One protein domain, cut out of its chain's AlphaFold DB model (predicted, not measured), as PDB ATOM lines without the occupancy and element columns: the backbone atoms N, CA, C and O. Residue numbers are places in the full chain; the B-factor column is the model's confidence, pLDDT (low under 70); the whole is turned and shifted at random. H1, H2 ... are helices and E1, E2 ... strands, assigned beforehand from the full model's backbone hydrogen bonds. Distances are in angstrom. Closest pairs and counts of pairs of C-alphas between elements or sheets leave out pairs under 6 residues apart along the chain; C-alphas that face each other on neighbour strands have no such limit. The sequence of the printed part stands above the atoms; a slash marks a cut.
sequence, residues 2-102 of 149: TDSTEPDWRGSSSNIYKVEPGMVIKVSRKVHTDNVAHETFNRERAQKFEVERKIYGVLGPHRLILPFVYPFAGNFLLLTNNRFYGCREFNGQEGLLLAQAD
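What this domain is: This is residues 2 to 102 of the 149 residues of an uncharacterized protein of Gibberella zeae (UniProt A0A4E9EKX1). One long helix, H1, runs slantwise over one face of a strongly twisted sheet of four strands, making two layers; a loop, residues 72 to 79, sticks out. The printed part has 101 residues, with E1, E2, H1, E3 and E4 along it, under half of them in named elements, mixed in class; the antiparallel sheet runs E1, E2, E4, E3. It is compact, radius of gyration of the C-alphas 14.7 A, spanning 49 by 32 by 26 A.

Where its parts are: E1, residues 14 to 20, begins at C-alpha 14 (24.988, 34.795, 11.273). E2 is residues 23 to 28. H1, residues 38 to 59, is 31.5 A long. E3 is residues 84 to 90; E4, residues 93 to 99, ends at C-alpha 99 (14.767, 46.828, 10.563).

How they stand to each other: Within hydrogen-bond range are N 15 and O 27 in hairpin E1 and E2, 2.8 A; N 26 and O 96 between E2 and E4, 2.8 A; N 90 and O 93 in hairpin E3 and E4, 2.8 A. H1, with every O i to N i+4 pair within range, is on the sheet at a height of 9.4 A; its closest C-alpha to E2 is Arg 45, 6.6 A from that of Ser 28. E2, H1 and E3 make a split strand-helix-strand unit, two strands running the same way with E4 between them, its crossover right-handed.

The domain as a whole: The printed part has no cut. The link H1 to E3 is long. Residues 2 to 4 and 60 to 85 are under pLDDT 70.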
ATOM      1  N   THR A   2       4.023  31.260  12.993       47.38
ATOM      2  CA  THR A   2       5.091  30.271  13.188       47.38
ATOM      3  C   THR A   2       6.396  30.908  12.740       47.38
ATOM      4  O   THR A   2       6.514  31.254  11.565       47.38
ATOM      5  N   ASP A   3       7.334  31.096  13.665       55.66
ATOM      6  CA  ASP A   3       8.685  31.532  13.323       55.66
ATOM      7  C   ASP A   3       9.277  30.527  12.323       55.66
ATOM      8  O   ASP A   3       9.353  29.327  12.600       55.66
ATOM      9  N   SER A   4       9.617  30.999  11.120       65.25
ATOM     10  CA  SER A   4      10.251  30.168  10.096       65.25
ATOM     11  C   SER A   4      11.571  29.618  10.636       65.25
ATOM     12  O   SER A   4      12.393  30.359  11.179       65.25
ATOM     13  N   THR A   5      11.800  28.317  10.468       74.25
ATOM     14  CA  THR A   5      13.089  27.690  10.789       74.25
ATOM     15  C   THR A   5      14.140  27.961   9.713       74.25
ATOM     16  O   THR A   5      15.342  27.855   9.980       74.25
ATOM     17  N   GLU A   6      13.712  28.352   8.511       85.38
ATOM     18  CA  GLU A   6      14.606  28.730   7.424       85.38
ATOM     19  C   GLU A   6      14.892  30.236   7.436       85.38
ATOM     20  O   GLU A   6      13.962  31.036   7.558       85.38
ATOM     21  N   PRO A   7      16.172  30.633   7.317       89.12
ATOM     22  CA  PRO A   7      16.553  32.035   7.297       89.12
ATOM     23  C   PRO A   7      16.280  32.682   5.938       89.12
ATOM     24  O   PRO A   7      16.662  32.129   4.907       89.12
ATOM     25  N   ASP A   8      15.740  33.901   5.957       88.12
ATOM     26  CA  ASP A   8      15.622  34.774   4.783       88.12
ATOM     27  C   ASP A   8      16.996  35.106   4.184       88.12
ATOM     28  O   ASP A   8      17.132  35.270   2.974       88.12
ATOM     29  N   TRP A   9      18.036  35.186   5.026       88.38
ATOM     30  CA  TRP A   9      19.406  35.396   4.564       88.38
ATOM     31  C   TRP A   9      20.440  34.607   5.367       88.38
ATOM     32  O   TRP A   9      20.449  34.609   6.604       88.38
ATOM     33  N   ARG A  10      21.378  33.973   4.653       90.62
ATOM     34  CA  ARG A  10      22.483  33.195   5.230       90.62
ATOM     35  C   ARG A  10      23.794  33.962   5.099       90.62
ATOM     36  O   ARG A  10      24.458  33.916   4.069       90.62
ATOM     37  N   GLY A  11      24.199  34.633   6.171       85.62
ATOM     38  CA  GLY A  11      25.526  35.236   6.274       85.62
ATOM     39  C   GLY A  11      26.601  34.209   6.640       85.62
ATOM     40  O   GLY A  11      26.311  33.100   7.081       85.62
ATOM     41  N   SER A  12      27.874  34.589   6.509       83.88
ATOM     42  CA  SER A  12      29.023  33.726   6.831       83.88
ATOM     43  C   SER A  12      29.144  33.385   8.328       83.88
ATOM     44  O   SER A  12      29.642  32.318   8.694       83.88
ATOM     45  N   SER A  13      28.641  34.244   9.212       84.25
ATOM     46  CA  SER A  13      28.725  34.099  10.675       84.25
ATOM     47  C   SER A  13      27.363  34.096  11.374       84.25
ATOM     48  O   SER A  13      27.242  33.557  12.474       84.25
ATOM     49  N   SER A  14      26.332  34.625  10.722       89.06
ATOM     50  CA  SER A  14      24.988  34.795  11.273       89.06
ATOM     51  C   SER A  14      23.917  34.565  10.214       89.06
ATOM     52  O   SER A  14      24.142  34.840   9.037       89.06
ATOM     53  N   ASN A  15      22.742  34.143  10.652       92.56
ATOM     54  CA  ASN A  15      21.532  34.093   9.845       92.56
ATOM     55  C   ASN A  15      20.635  35.293  10.161       92.56
ATOM     56  O   ASN A  15      20.707  35.837  11.265       92.56
ATOM     57  N   ILE A  16      19.793  35.680   9.208       92.00
ATOM     58  CA  ILE A  16      18.744  36.683   9.391       92.00
ATOM     59  C   ILE A  16      17.396  36.011   9.136       92.00
ATOM     60  O   ILE A  16      17.247  35.314   8.134       92.00
ATOM     61  N   TYR A  17      16.444  36.236  10.038       92.75
ATOM     62  CA  TYR A  17      15.076  35.730   9.953       92.75
ATOM     63  C   TYR A  17      14.099  36.895  10.028       92.75
ATOM     64  O   TYR A  17      14.267  37.804  10.845       92.75
ATOM     65  N   LYS A  18      13.056  36.875   9.214       90.31
ATOM     66  CA  LYS A  18      11.932  37.789   9.341       90.31
ATOM     67  C   LYS A  18      11.074  37.361  10.525       90.31
ATOM     68  O   LYS A  18      10.630  36.219  10.592       90.31
ATOM     69  N   VAL A  19      10.835  38.292  11.442       87.75
ATOM     70  CA  VAL A  19      10.011  38.042  12.638       87.75
ATOM     71  C   VAL A  19       8.648  38.711  12.515       87.75
ATOM     72  O   VAL A  19       7.623  38.098  12.789       87.75
ATOM     73  N   GLU A  20       8.619  39.955  12.035       85.31
ATOM     74  CA  GLU A  20       7.415  40.780  11.920       85.31
ATOM     75  C   GLU A  20       7.533  41.693  10.683       85.31
ATOM     76  O   GLU A  20       8.634  41.884  10.156       85.31
ATOM     77  N   PRO A  21       6.430  42.263  10.162       82.25
ATOM     78  CA  PRO A  21       6.503  43.225   9.065       82.25
ATOM     79  C   PRO A  21       7.452  44.389   9.389       82.25
ATOM     80  O   PRO A  21       7.249  45.117  10.356       82.25
ATOM     81  N   GLY A  22       8.497  44.567   8.576       82.62
ATOM     82  CA  GLY A  22       9.494  45.620   8.784       82.62
ATOM     83  C   GLY A  22      10.578  45.288   9.817       82.62
ATOM     84  O   GLY A  22      11.437  46.138  10.065       82.62
ATOM     85  N   MET A  23      10.588  44.078  10.390       84.50
ATOM     86  CA  MET A  23      11.565  43.651  11.396       84.50
ATOM     87  C   MET A  23      12.196  42.299  11.067       84.50
ATOM     88  O   MET A  23      11.530  41.335  10.682       84.50
ATOM     89  N   VAL A  24      13.502  42.220  11.296       89.00
ATOM     90  CA  VAL A  24      14.286  40.994  11.165       89.00
ATOM     91  C   VAL A  24      15.111  40.757  12.422       89.00
ATOM     92  O   VAL A  24      15.470  41.700  13.123       89.00
ATOM     93  N   ILE A  25      15.440  39.502  12.695       90.75
ATOM     94  CA  ILE A  25      16.350  39.109  13.765       90.75
ATOM     95  C   ILE A  25      17.610  38.484  13.180       90.75
ATOM     96  O   ILE A  25      17.547  37.574  12.352       90.75
ATOM     97  N   LYS A  26      18.770  38.974  13.611       91.75
ATOM     98  CA  LYS A  26      20.080  38.419  13.272       91.75
ATOM     99  C   LYS A  26      20.557  37.525  14.409       91.75
ATOM    100  O   LYS A  26      20.709  37.995  15.533       91.75
ATOM    101  N   VAL A  27      20.851  36.264  14.110       91.25
ATOM    102  CA  VAL A  27      21.286  35.264  15.096       91.25
ATOM    103  C   VAL A  27      22.596  34.626  14.650       91.25
ATOM    104  O   VAL A  27      22.762  34.260  13.484       91.25
ATOM    105  N   SER A  28      23.547  34.484  15.573       89.62
ATOM    106  CA  SER A  28      24.821  33.802  15.315       89.62
ATOM    107  C   SER A  28      24.611  32.336  14.931       89.62
ATOM    108  O   SER A  28      23.905  31.596  15.619       89.62
ATOM    109  N   ARG A  29      25.279  31.878  13.863       86.88
ATOM    110  CA  ARG A  29      25.237  30.461  13.476       86.88
ATOM    111  C   ARG A  29      25.963  29.621  14.520       86.88
ATOM    112  O   ARG A  29      27.120  29.910  14.836       86.88
ATOM    113  N   LYS A  30      25.332  28.545  14.985       80.44
ATOM    114  CA  LYS A  30      26.026  27.502  15.748       80.44
ATOM    115  C   LYS A  30      26.887  26.683  14.792       80.44
ATOM    116  O   LYS A  30      26.435  26.305  13.713       80.44
ATOM    117  N   VAL A  31      28.147  26.458  15.150       78.31
ATOM    118  CA  VAL A  31      28.940  25.403  14.503       78.31
ATOM    119  C   VAL A  31      28.404  24.059  14.995       78.31
ATOM    120  O   VAL A  31      27.999  23.960  16.148       78.31
ATOM    121  N   HIS A  32      28.373  23.033  14.146       72.56
ATOM    122  CA  HIS A  32      27.997  21.682  14.576       72.56
ATOM    123  C   HIS A  32      28.988  21.142  15.617       72.56
ATOM    124  O   HIS A  32      30.159  21.527  15.616       72.56
ATOM    125  N   THR A  33      28.511  20.294  16.528       76.88
ATOM    126  CA  THR A  33      29.305  19.678  17.612       76.88
ATOM    127  C   THR A  33      30.446  18.811  17.098       76.88
ATOM    128  O   THR A  33      31.449  18.645  17.778       76.88
ATOM    129  N   ASP A  34      30.323  18.328  15.865       78.62
ATOM    130  CA  ASP A  34      31.278  17.416  15.235       78.62
ATOM    131  C   ASP A  34      32.551  18.139  14.757       78.62
ATOM    132  O   ASP A  34      33.497  17.519  14.272       78.62
ATOM    133  N   ASN A  35      32.596  19.469  14.878       77.44
ATOM    134  CA  ASN A  35      33.784  20.258  14.594       77.44
ATOM    135  C   ASN A  35      34.690  20.310  15.834       77.44
ATOM    136  O   ASN A  35      34.288  20.807  16.880       77.44
ATOM    137  N   VAL A  36      35.950  19.894  15.698       79.38
ATOM    138  CA  VAL A  36      36.943  19.904  16.793       79.38
ATOM    139  C   VAL A  36      37.153  21.308  17.389       79.38
ATOM    140  O   VAL A  36      37.461  21.451  18.567       79.38
ATOM    141  N   ALA A  37      36.926  22.365  16.607       81.38
ATOM    142  CA  ALA A  37      36.999  23.758  17.044       81.38
ATOM    143  C   ALA A  37      35.624  24.364  17.406       81.38
ATOM    144  O   ALA A  37      35.497  25.589  17.496       81.38
ATOM    145  N   HIS A  38      34.591  23.538  17.619       81.06
ATOM    146  CA  HIS A  38      33.217  23.950  17.932       81.06
ATOM    147  C   HIS A  38      33.145  24.993  19.052       81.06
ATOM    148  O   HIS A  38      32.574  26.070  18.866       81.06
ATOM    149  N   GLU A  39      33.749  24.693  20.203       80.75
ATOM    150  CA  GLU A  39      33.715  25.572  21.375       80.75
ATOM    151  C   GLU A  39      34.406  26.907  21.101       80.75
ATOM    152  O   GLU A  39      33.865  27.968  21.416       80.75
ATOM    153  N   THR A  40      35.576  26.869  20.457       84.19
ATOM    154  CA  THR A  40      36.343  28.068  20.105       84.19
ATOM    155  C   THR A  40      35.556  28.963  19.154       84.19
ATOM    156  O   THR A  40      35.388  30.149  19.439       84.19
ATOM    157  N   PHE A  41      34.989  28.412  18.078       82.75
ATOM    158  CA  PHE A  41      34.210  29.204  17.125       82.75
ATOM    159  C   PHE A  41      32.929  29.774  17.730       82.75
ATOM    160  O   PHE A  41      32.577  30.920  17.442       82.75
ATOM    161  N   ASN A  42      32.226  29.007  18.563       82.31
ATOM    162  CA  ASN A  42      31.019  29.502  19.218       82.31
ATOM    163  C   ASN A  42      31.348  30.608  20.229       82.31
ATOM    164  O   ASN A  42      30.648  31.622  20.254       82.31
ATOM    165  N   ARG A  43      32.448  30.481  20.983       83.44
ATOM    166  CA  ARG A  43      32.938  31.529  21.892       83.44
ATOM    167  C   ARG A  43      33.321  32.802  21.139       83.44
ATOM    168  O   ARG A  43      32.877  33.885  21.511       83.44
ATOM    169  N   GLU A  44      34.086  32.689  20.055       84.69
ATOM    170  CA  GLU A  44      34.462  33.839  19.224       84.69
ATOM    171  C   GLU A  44      33.246  34.526  18.597       84.69
ATOM    172  O   GLU A  44      33.179  35.755  18.537       84.69
ATOM    173  N   ARG A  45      32.260  33.753  18.129       83.50
ATOM    174  CA  ARG A  45      31.016  34.304  17.575       83.50
ATOM    175  C   ARG A  45      30.184  35.007  18.639       83.50
ATOM    176  O   ARG A  45      29.696  36.098  18.365       83.50
ATOM    177  N   ALA A  46      30.062  34.434  19.836       83.25
ATOM    178  CA  ALA A  46      29.382  35.077  20.959       83.25
ATOM    179  C   ALA A  46      30.067  36.398  21.345       83.25
ATOM    180  O   ALA A  46      29.398  37.414  21.515       83.25
ATOM    181  N   GLN A  47      31.402  36.423  21.384       85.38
ATOM    182  CA  GLN A  47      32.153  37.650  21.647       85.38
ATOM    183  C   GLN A  47      31.929  38.709  20.558       85.38
ATOM    184  O   GLN A  47      31.689  39.872  20.877       85.38
ATOM    185  N   LYS A  48      31.977  38.328  19.275       84.81
ATOM    186  CA  LYS A  48      31.704  39.247  18.153       84.81
ATOM    187  C   LYS A  48      30.284  39.803  18.208       84.81
ATOM    188  O   LYS A  48      30.092  40.990  17.968       84.81
ATOM    189  N   PHE A  49      29.316  38.962  18.556       86.00
ATOM    190  CA  PHE A  49      27.925  39.364  18.734       86.00
ATOM    191  C   PHE A  49      27.768  40.377  19.875       86.00
ATOM    192  O   PHE A  49      27.124  41.408  19.700       86.00
ATOM    193  N   GLU A  50      28.424  40.143  21.012       85.06
ATOM    194  CA  GLU A  50      28.405  41.067  22.151       85.06
ATOM    195  C   GLU A  50      29.070  42.412  21.821       85.06
ATOM    196  O   GLU A  50      28.588  43.473  22.225       85.06
ATOM    197  N   VAL A  51      30.161  42.395  21.050       86.56
ATOM    198  CA  VAL A  51      30.790  43.619  20.530       86.56
ATOM    199  C   VAL A  51      29.824  44.369  19.613       86.56
ATOM    200  O   VAL A  51      29.645  45.572  19.780       86.56
ATOM    201  N   GLU A  52      29.164  43.677  18.684       86.00
ATOM    202  CA  GLU A  52      28.182  44.280  17.779       86.00
ATOM    203  C   GLU A  52      27.003  44.896  18.549       86.00
ATOM    204  O   GLU A  52      26.622  46.039  18.293       86.00
ATOM    205  N   ARG A  53      26.484  44.202  19.567       83.38
ATOM    206  CA  ARG A  53      25.440  44.718  20.464       83.38
ATOM    207  C   ARG A  53      25.872  46.012  21.161       83.38
ATOM    208  O   ARG A  53      25.113  46.981  21.193       83.38
ATOM    209  N   LYS A  54      27.099  46.054  21.691       83.62
ATOM    210  CA  LYS A  54      27.673  47.259  22.317       83.62
ATOM    211  C   LYS A  54      27.840  48.401  21.322       83.62
ATOM    212  O   LYS A  54      27.545  49.539  21.674       83.62
ATOM    213  N   ILE A  55      28.263  48.106  20.093       83.25
ATOM    214  CA  ILE A  55      28.368  49.094  19.013       83.25
ATOM    215  C   ILE A  55      27.006  49.749  18.770       83.25
ATOM    216  O   ILE A  55      26.918  50.976  18.803       83.25
ATOM    217  N   TYR A  56      25.935  48.965  18.618       78.81
ATOM    218  CA  TYR A  56      24.583  49.516  18.474       78.81
ATOM    219  C   TYR A  56      24.152  50.350  19.689       78.81
ATOM    220  O   TYR A  56      23.533  51.399  19.519       78.81
ATOM    221  N   GLY A  57      24.544  49.944  20.902       77.12
ATOM    222  CA  GLY A  57      24.310  50.723  22.120       77.12
ATOM    223  C   GLY A  57      25.014  52.088  22.134       77.12
ATOM    224  O   GLY A  57      24.408  53.074  22.541       77.12
ATOM    225  N   VAL A  58      26.263  52.166  21.661       80.56
ATOM    226  CA  VAL A  58      27.028  53.428  21.561       80.56
ATOM    227  C   VAL A  58      26.469  54.337  20.470       80.56
ATOM    228  O   VAL A  58      26.409  55.554  20.640       80.56
ATOM    229  N   LEU A  59      26.075  53.752  19.339       77.50
ATOM    230  CA  LEU A  59      25.575  54.502  18.191       77.50
ATOM    231  C   LEU A  59      24.264  55.219  18.485       77.50
ATOM    232  O   LEU A  59      24.052  56.318  17.963       77.50
ATOM    233  N   GLY A  60      23.411  54.610  19.311       68.31
ATOM    234  CA  GLY A  60      22.117  55.168  19.668       68.31
ATOM    235  C   GLY A  60      21.270  55.518  18.434       68.31
ATOM    236  O   GLY A  60      21.418  54.921  17.363       68.31
ATOM    237  N   PRO A  61      20.352  56.490  18.559       65.31
ATOM    238  CA  PRO A  61      19.498  56.900  17.453       65.31
ATOM    239  C   PRO A  61      20.269  57.627  16.344       65.31
ATOM    240  O   PRO A  61      20.622  58.796  16.497       65.31
ATOM    241  N   HIS A  62      20.473  56.992  15.185       66.06
ATOM    242  CA  HIS A  62      21.053  57.663  14.018       66.06
ATOM    243  C   HIS A  62      20.330  57.309  12.713       66.06
ATOM    244  O   HIS A  62      20.189  56.146  12.360       66.06
ATOM    245  N   ARG A  63      19.908  58.323  11.941       66.94
ATOM    246  CA  ARG A  63      19.033  58.152  10.758       66.94
ATOM    247  C   ARG A  63      19.657  57.368   9.594       66.94
ATOM    248  O   ARG A  63      18.919  56.915   8.725       66.94
ATOM    249  N   LEU A  64      20.987  57.274   9.533       65.69
ATOM    250  CA  LEU A  64      21.728  56.680   8.405       65.69
ATOM    251  C   LEU A  64      22.505  55.406   8.762       65.69
ATOM    252  O   LEU A  64      23.148  54.813   7.898       65.69
ATOM    253  N   ILE A  65      22.473  54.998  10.028       67.81
ATOM    254  CA  ILE A  65      22.990  53.700  10.467       67.81
ATOM    255  C   ILE A  65      21.768  52.855  10.791       67.81
ATOM    256  O   ILE A  65      20.752  53.434  11.170       67.81
ATOM    257  N   LEU A  66      21.827  51.532  10.587       57.69
ATOM    258  CA  LEU A  66      20.748  50.626  10.998       57.69
ATOM    259  C   LEU A  66      20.395  50.981  12.454       57.69
ATOM    260  O   LEU A  66      21.272  50.825  13.303       57.69
ATOM    261  N   PRO A  67      19.244  51.633  12.716       50.75
ATOM    262  CA  PRO A  67      19.163  52.512  13.895       50.75
ATOM    263  C   PRO A  67      18.910  51.738  15.193       50.75
ATOM    264  O   PRO A  67      19.125  50.561  15.094       50.75
ATOM    265  N   PHE A  68      18.528  52.318  16.356       36.66
ATOM    266  CA  PHE A  68      18.428  51.674  17.703       36.66
ATOM    267  C   PHE A  68      17.307  52.231  18.606       36.66
ATOM    268  O   PHE A  68      17.168  53.443  18.726       36.66
ATOM    269  N   VAL A  69      16.530  51.361  19.269       38.94
ATOM    270  CA  VAL A  69      15.373  51.626  20.146       38.94
ATOM    271  C   VAL A  69      15.400  50.672  21.346       38.94
ATOM    272  O   VAL A  69      15.423  49.452  21.201       38.94
ATOM    273  N   TYR A  70      15.359  51.265  22.537       31.53
ATOM    274  CA  TYR A  70      15.132  50.599  23.821       31.53
ATOM    275  C   TYR A  70      13.617  50.491  24.082       31.53
ATOM    276  O   TYR A  70      12.899  51.437  23.744       31.53
ATOM    277  N   PRO A  71      13.097  49.417  24.702       40.25
ATOM    278  CA  PRO A  71      11.677  49.345  25.017       40.25
ATOM    279  C   PRO A  71      11.350  50.312  26.164       40.25
ATOM    280  O   PRO A  71      11.824  50.139  27.285       40.25
ATOM    281  N   PHE A  72      10.519  51.320  25.892       35.97
ATOM    282  CA  PHE A  72       9.786  52.048  26.927       35.97
ATOM    283  C   PHE A  72       8.286  51.894  26.671       35.97
ATOM    284  O   PHE A  72       7.829  51.881  25.529       35.97
ATOM    285  N   ALA A  73       7.554  51.677  27.755       39.75
ATOM    286  CA  ALA A  73       6.208  51.136  27.782       39.75
ATOM    287  C   ALA A  73       5.181  51.944  26.969       39.75
ATOM    288  O   ALA A  73       5.075  53.158  27.110       39.75
ATOM    289  N   GLY A  74       4.368  51.217  26.195       37.62
ATOM    290  CA  GLY A  74       2.970  51.557  25.931       37.62
ATOM    291  C   GLY A  74       2.707  52.851  25.164       37.62
ATOM    292  O   GLY A  74       2.120  53.763  25.726       37.62
ATOM    293  N   ASN A  75       3.100  52.917  23.888       36.41
ATOM    294  CA  ASN A  75       2.312  53.517  22.797       36.41
ATOM    295  C   ASN A  75       3.094  53.403  21.482       36.41
ATOM    296  O   ASN A  75       4.147  54.014  21.306       36.41
ATOM    297  N   PHE A  76       2.574  52.607  20.546       41.78
ATOM    298  CA  PHE A  76       3.139  52.419  19.210       41.78
ATOM    299  C   PHE A  76       2.787  53.630  18.336       41.78
ATOM    300  O   PHE A  76       1.868  53.588  17.519       41.78
ATOM    301  N   LEU A  77       3.487  54.746  18.548       37.03
ATOM    302  CA  LEU A  77       3.447  55.875  17.626       37.03
ATOM    303  C   LEU A  77       4.527  55.673  16.557       37.03
ATOM    304  O   LEU A  77       5.726  55.703  16.837       37.03
ATOM    305  N   LEU A  78       4.067  55.494  15.320       41.19
ATOM    306  CA  LEU A  78       4.805  55.359  14.058       41.19
ATOM    307  C   LEU A  78       5.530  56.663  13.656       41.19
ATOM    308  O   LEU A  78       5.419  57.148  12.535       41.19
ATOM    309  N   LEU A  79       6.259  57.268  14.588       37.22
ATOM    310  CA  LEU A  79       7.023  58.492  14.379       37.22
ATOM    311  C   LEU A  79       8.344  58.422  15.135       37.22
ATOM    312  O   LEU A  79       8.570  59.197  16.048       37.22
ATOM    313  N   THR A  80       9.256  57.535  14.746       38.34
ATOM    314  CA  THR A  80      10.691  57.842  14.845       38.34
ATOM    315  C   THR A  80      11.469  57.000  13.841       38.34
ATOM    316  O   THR A  80      11.301  55.791  13.733       38.34
ATOM    317  N   ASN A  81      12.332  57.665  13.073       43.78
ATOM    318  CA  ASN A  81      13.285  57.064  12.141       43.78
ATOM    319  C   ASN A  81      14.384  56.317  12.914       43.78
ATOM    320  O   ASN A  81      15.526  56.774  12.943       43.78
ATOM    321  N   ASN A  82      14.017  55.226  13.590       44.75
ATOM    322  CA  ASN A  82      14.876  54.540  14.539       44.75
ATOM    323  C   ASN A  82      14.620  53.007  14.499       44.75
ATOM    324  O   ASN A  82      13.534  52.574  14.852       44.75
ATOM    325  N   ARG A  83      15.549  52.181  13.986       53.88
ATOM    326  CA  ARG A  83      15.343  50.783  13.577       53.88
ATOM    327  C   ARG A  83      16.470  49.770  13.968       53.88
ATOM    328  O   ARG A  83      17.082  49.131  13.113       53.88
ATOM    329  N   PHE A  84      16.664  49.578  15.270       54.78
ATOM    330  CA  PHE A  84      17.158  48.347  15.941       54.78
ATOM    331  C   PHE A  84      16.263  48.269  17.144       54.78
ATOM    332  O   PHE A  84      16.035  49.281  17.789       54.78
ATOM    333  N   TYR A  85      15.686  47.118  17.411       64.25
ATOM    334  CA  TYR A  85      14.588  47.017  18.369       64.25
ATOM    335  C   TYR A  85      15.015  46.300  19.653       64.25
ATOM    336  O   TYR A  85      14.169  45.878  20.435       64.25
ATOM    337  N   GLY A  86      16.326  46.163  19.879       77.19
ATOM    338  CA  GLY A  86      16.893  45.489  21.042       77.19
ATOM    339  C   GLY A  86      17.387  44.079  20.735       77.19
ATOM    340  O   GLY A  86      17.645  43.710  19.587       77.19
ATOM    341  N   CYS A  87      17.517  43.289  21.795       84.00
ATOM    342  CA  CYS A  87      17.794  41.861  21.717       84.00
ATOM    343  C   CYS A  87      16.514  41.079  22.018       84.00
ATOM    344  O   CYS A  87      15.703  41.503  22.842       84.00
ATOM    345  N   ARG A  88      16.334  39.940  21.353       86.81
ATOM    346  CA  ARG A  88      15.215  39.021  21.593       86.81
ATOM    347  C   ARG A  88      15.718  37.589  21.495       86.81
ATOM    348  O   ARG A  88      16.575  37.289  20.668       86.81
ATOM    349  N   GLU A  89      15.193  36.714  22.345       89.38
ATOM    350  CA  GLU A  89      15.448  35.283  22.221       89.38
ATOM    351  C   GLU A  89      14.741  34.729  20.973       89.38
ATOM    352  O   GLU A  89      13.571  35.024  20.721       89.38
ATOM    353  N   PHE A  90      15.457  33.929  20.191       87.62
ATOM    354  CA  PHE A  90      14.967  33.256  18.999       87.62
ATOM    355  C   PHE A  90      15.597  31.868  18.905       87.62
ATOM    356  O   PHE A  90      16.818  31.740  18.797       87.62
ATOM    357  N   ASN A  91      14.767  30.824  18.960       85.81
ATOM    358  CA  ASN A  91      15.192  29.420  18.908       85.81
ATOM    359  C   ASN A  91      16.306  29.066  19.920       85.81
ATOM    360  O   ASN A  91      17.287  28.395  19.577       85.81
ATOM    361  N   GLY A  92      16.188  29.530  21.172       84.81
ATOM    362  CA  GLY A  92      17.176  29.256  22.222       84.81
ATOM    363  C   GLY A  92      18.513  29.978  22.024       84.81
ATOM    364  O   GLY A  92      19.557  29.493  22.473       84.81
ATOM    365  N   GLN A  93      18.514  31.093  21.293       84.88
ATOM    366  CA  GLN A  93      19.664  31.978  21.115       84.88
ATOM    367  C   GLN A  93      19.240  33.435  21.261       84.88
ATOM    368  O   GLN A  93      18.151  33.813  20.847       84.88
ATOM    369  N   GLU A  94      20.123  34.278  21.784       88.25
ATOM    370  CA  GLU A  94      19.925  35.723  21.712       88.25
ATOM    371  C   GLU A  94      20.180  36.220  20.278       88.25
ATOM    372  O   GLU A  94      21.183  35.864  19.649       88.25
ATOM    373  N   GLY A  95      19.259  37.025  19.750       89.81
ATOM    374  CA  GLY A  95      19.349  37.650  18.435       89.81
ATOM    375  C   GLY A  95      19.233  39.172  18.501       89.81
ATOM    376  O   GLY A  95      18.634  39.723  19.423       89.81
ATOM    377  N   LEU A  96      19.815  39.859  17.514       88.88
ATOM    378  CA  LEU A  96      19.704  41.313  17.349       88.88
ATOM    379  C   LEU A  96      18.479  41.632  16.495       88.88
ATOM    380  O   LEU A  96      18.423  41.204  15.340       88.88
ATOM    381  N   LEU A  97      17.528  42.396  17.026       88.12
ATOM    382  CA  LEU A  97      16.386  42.877  16.254       88.12
ATOM    383  C   LEU A  97      16.765  44.124  15.457       88.12
ATOM    384  O   LEU A  97      17.201  45.130  16.013       88.12
ATOM    385  N   LEU A  98      16.538  44.080  14.152       84.19
ATOM    386  CA  LEU A  98      16.900  45.108  13.180       84.19
ATOM    387  C   LEU A  98      15.685  45.461  12.320       84.19
ATOM    388  O   LEU A  98      14.748  44.669  12.196       84.19
ATOM    389  N   ALA A  99      15.701  46.625  11.667       81.50
ATOM    390  CA  ALA A  99      14.767  46.828  10.563       81.50
ATOM    391  C   ALA A  99      15.045  45.898   9.397       81.50
ATOM    392  O   ALA A  99      16.191  45.689   8.996       81.50
ATOM    393  N   GLN A 100      13.955  45.491   8.765       82.56
ATOM    394  CA  GLN A 100      13.996  44.961   7.421       82.56
ATOM    395  C   GLN A 100      14.354  46.074   6.423       82.56
ATOM    396  O   GLN A 100      13.779  47.166   6.452       82.56
ATOM    397  N   ALA A 101      15.307  45.785   5.542       82.44
ATOM    398  CA  ALA A 101      15.527  46.526   4.307       82.44
ATOM    399  C   ALA A 101      14.886  45.760   3.141       82.44
ATOM    400  O   ALA A 101      14.760  44.538   3.213       82.44
ATOM    401  N   ASP A 102      14.505  46.469   2.079       80.69
ATOM    402  CA  ASP A 102      13.867  45.851   0.909       80.69
ATOM    403  C   ASP A 102      14.847  44.985   0.104       80.69
ATOM    404  O   ASP A 102      14.468  43.946  -0.427       80.69
TER     405      ASP A 102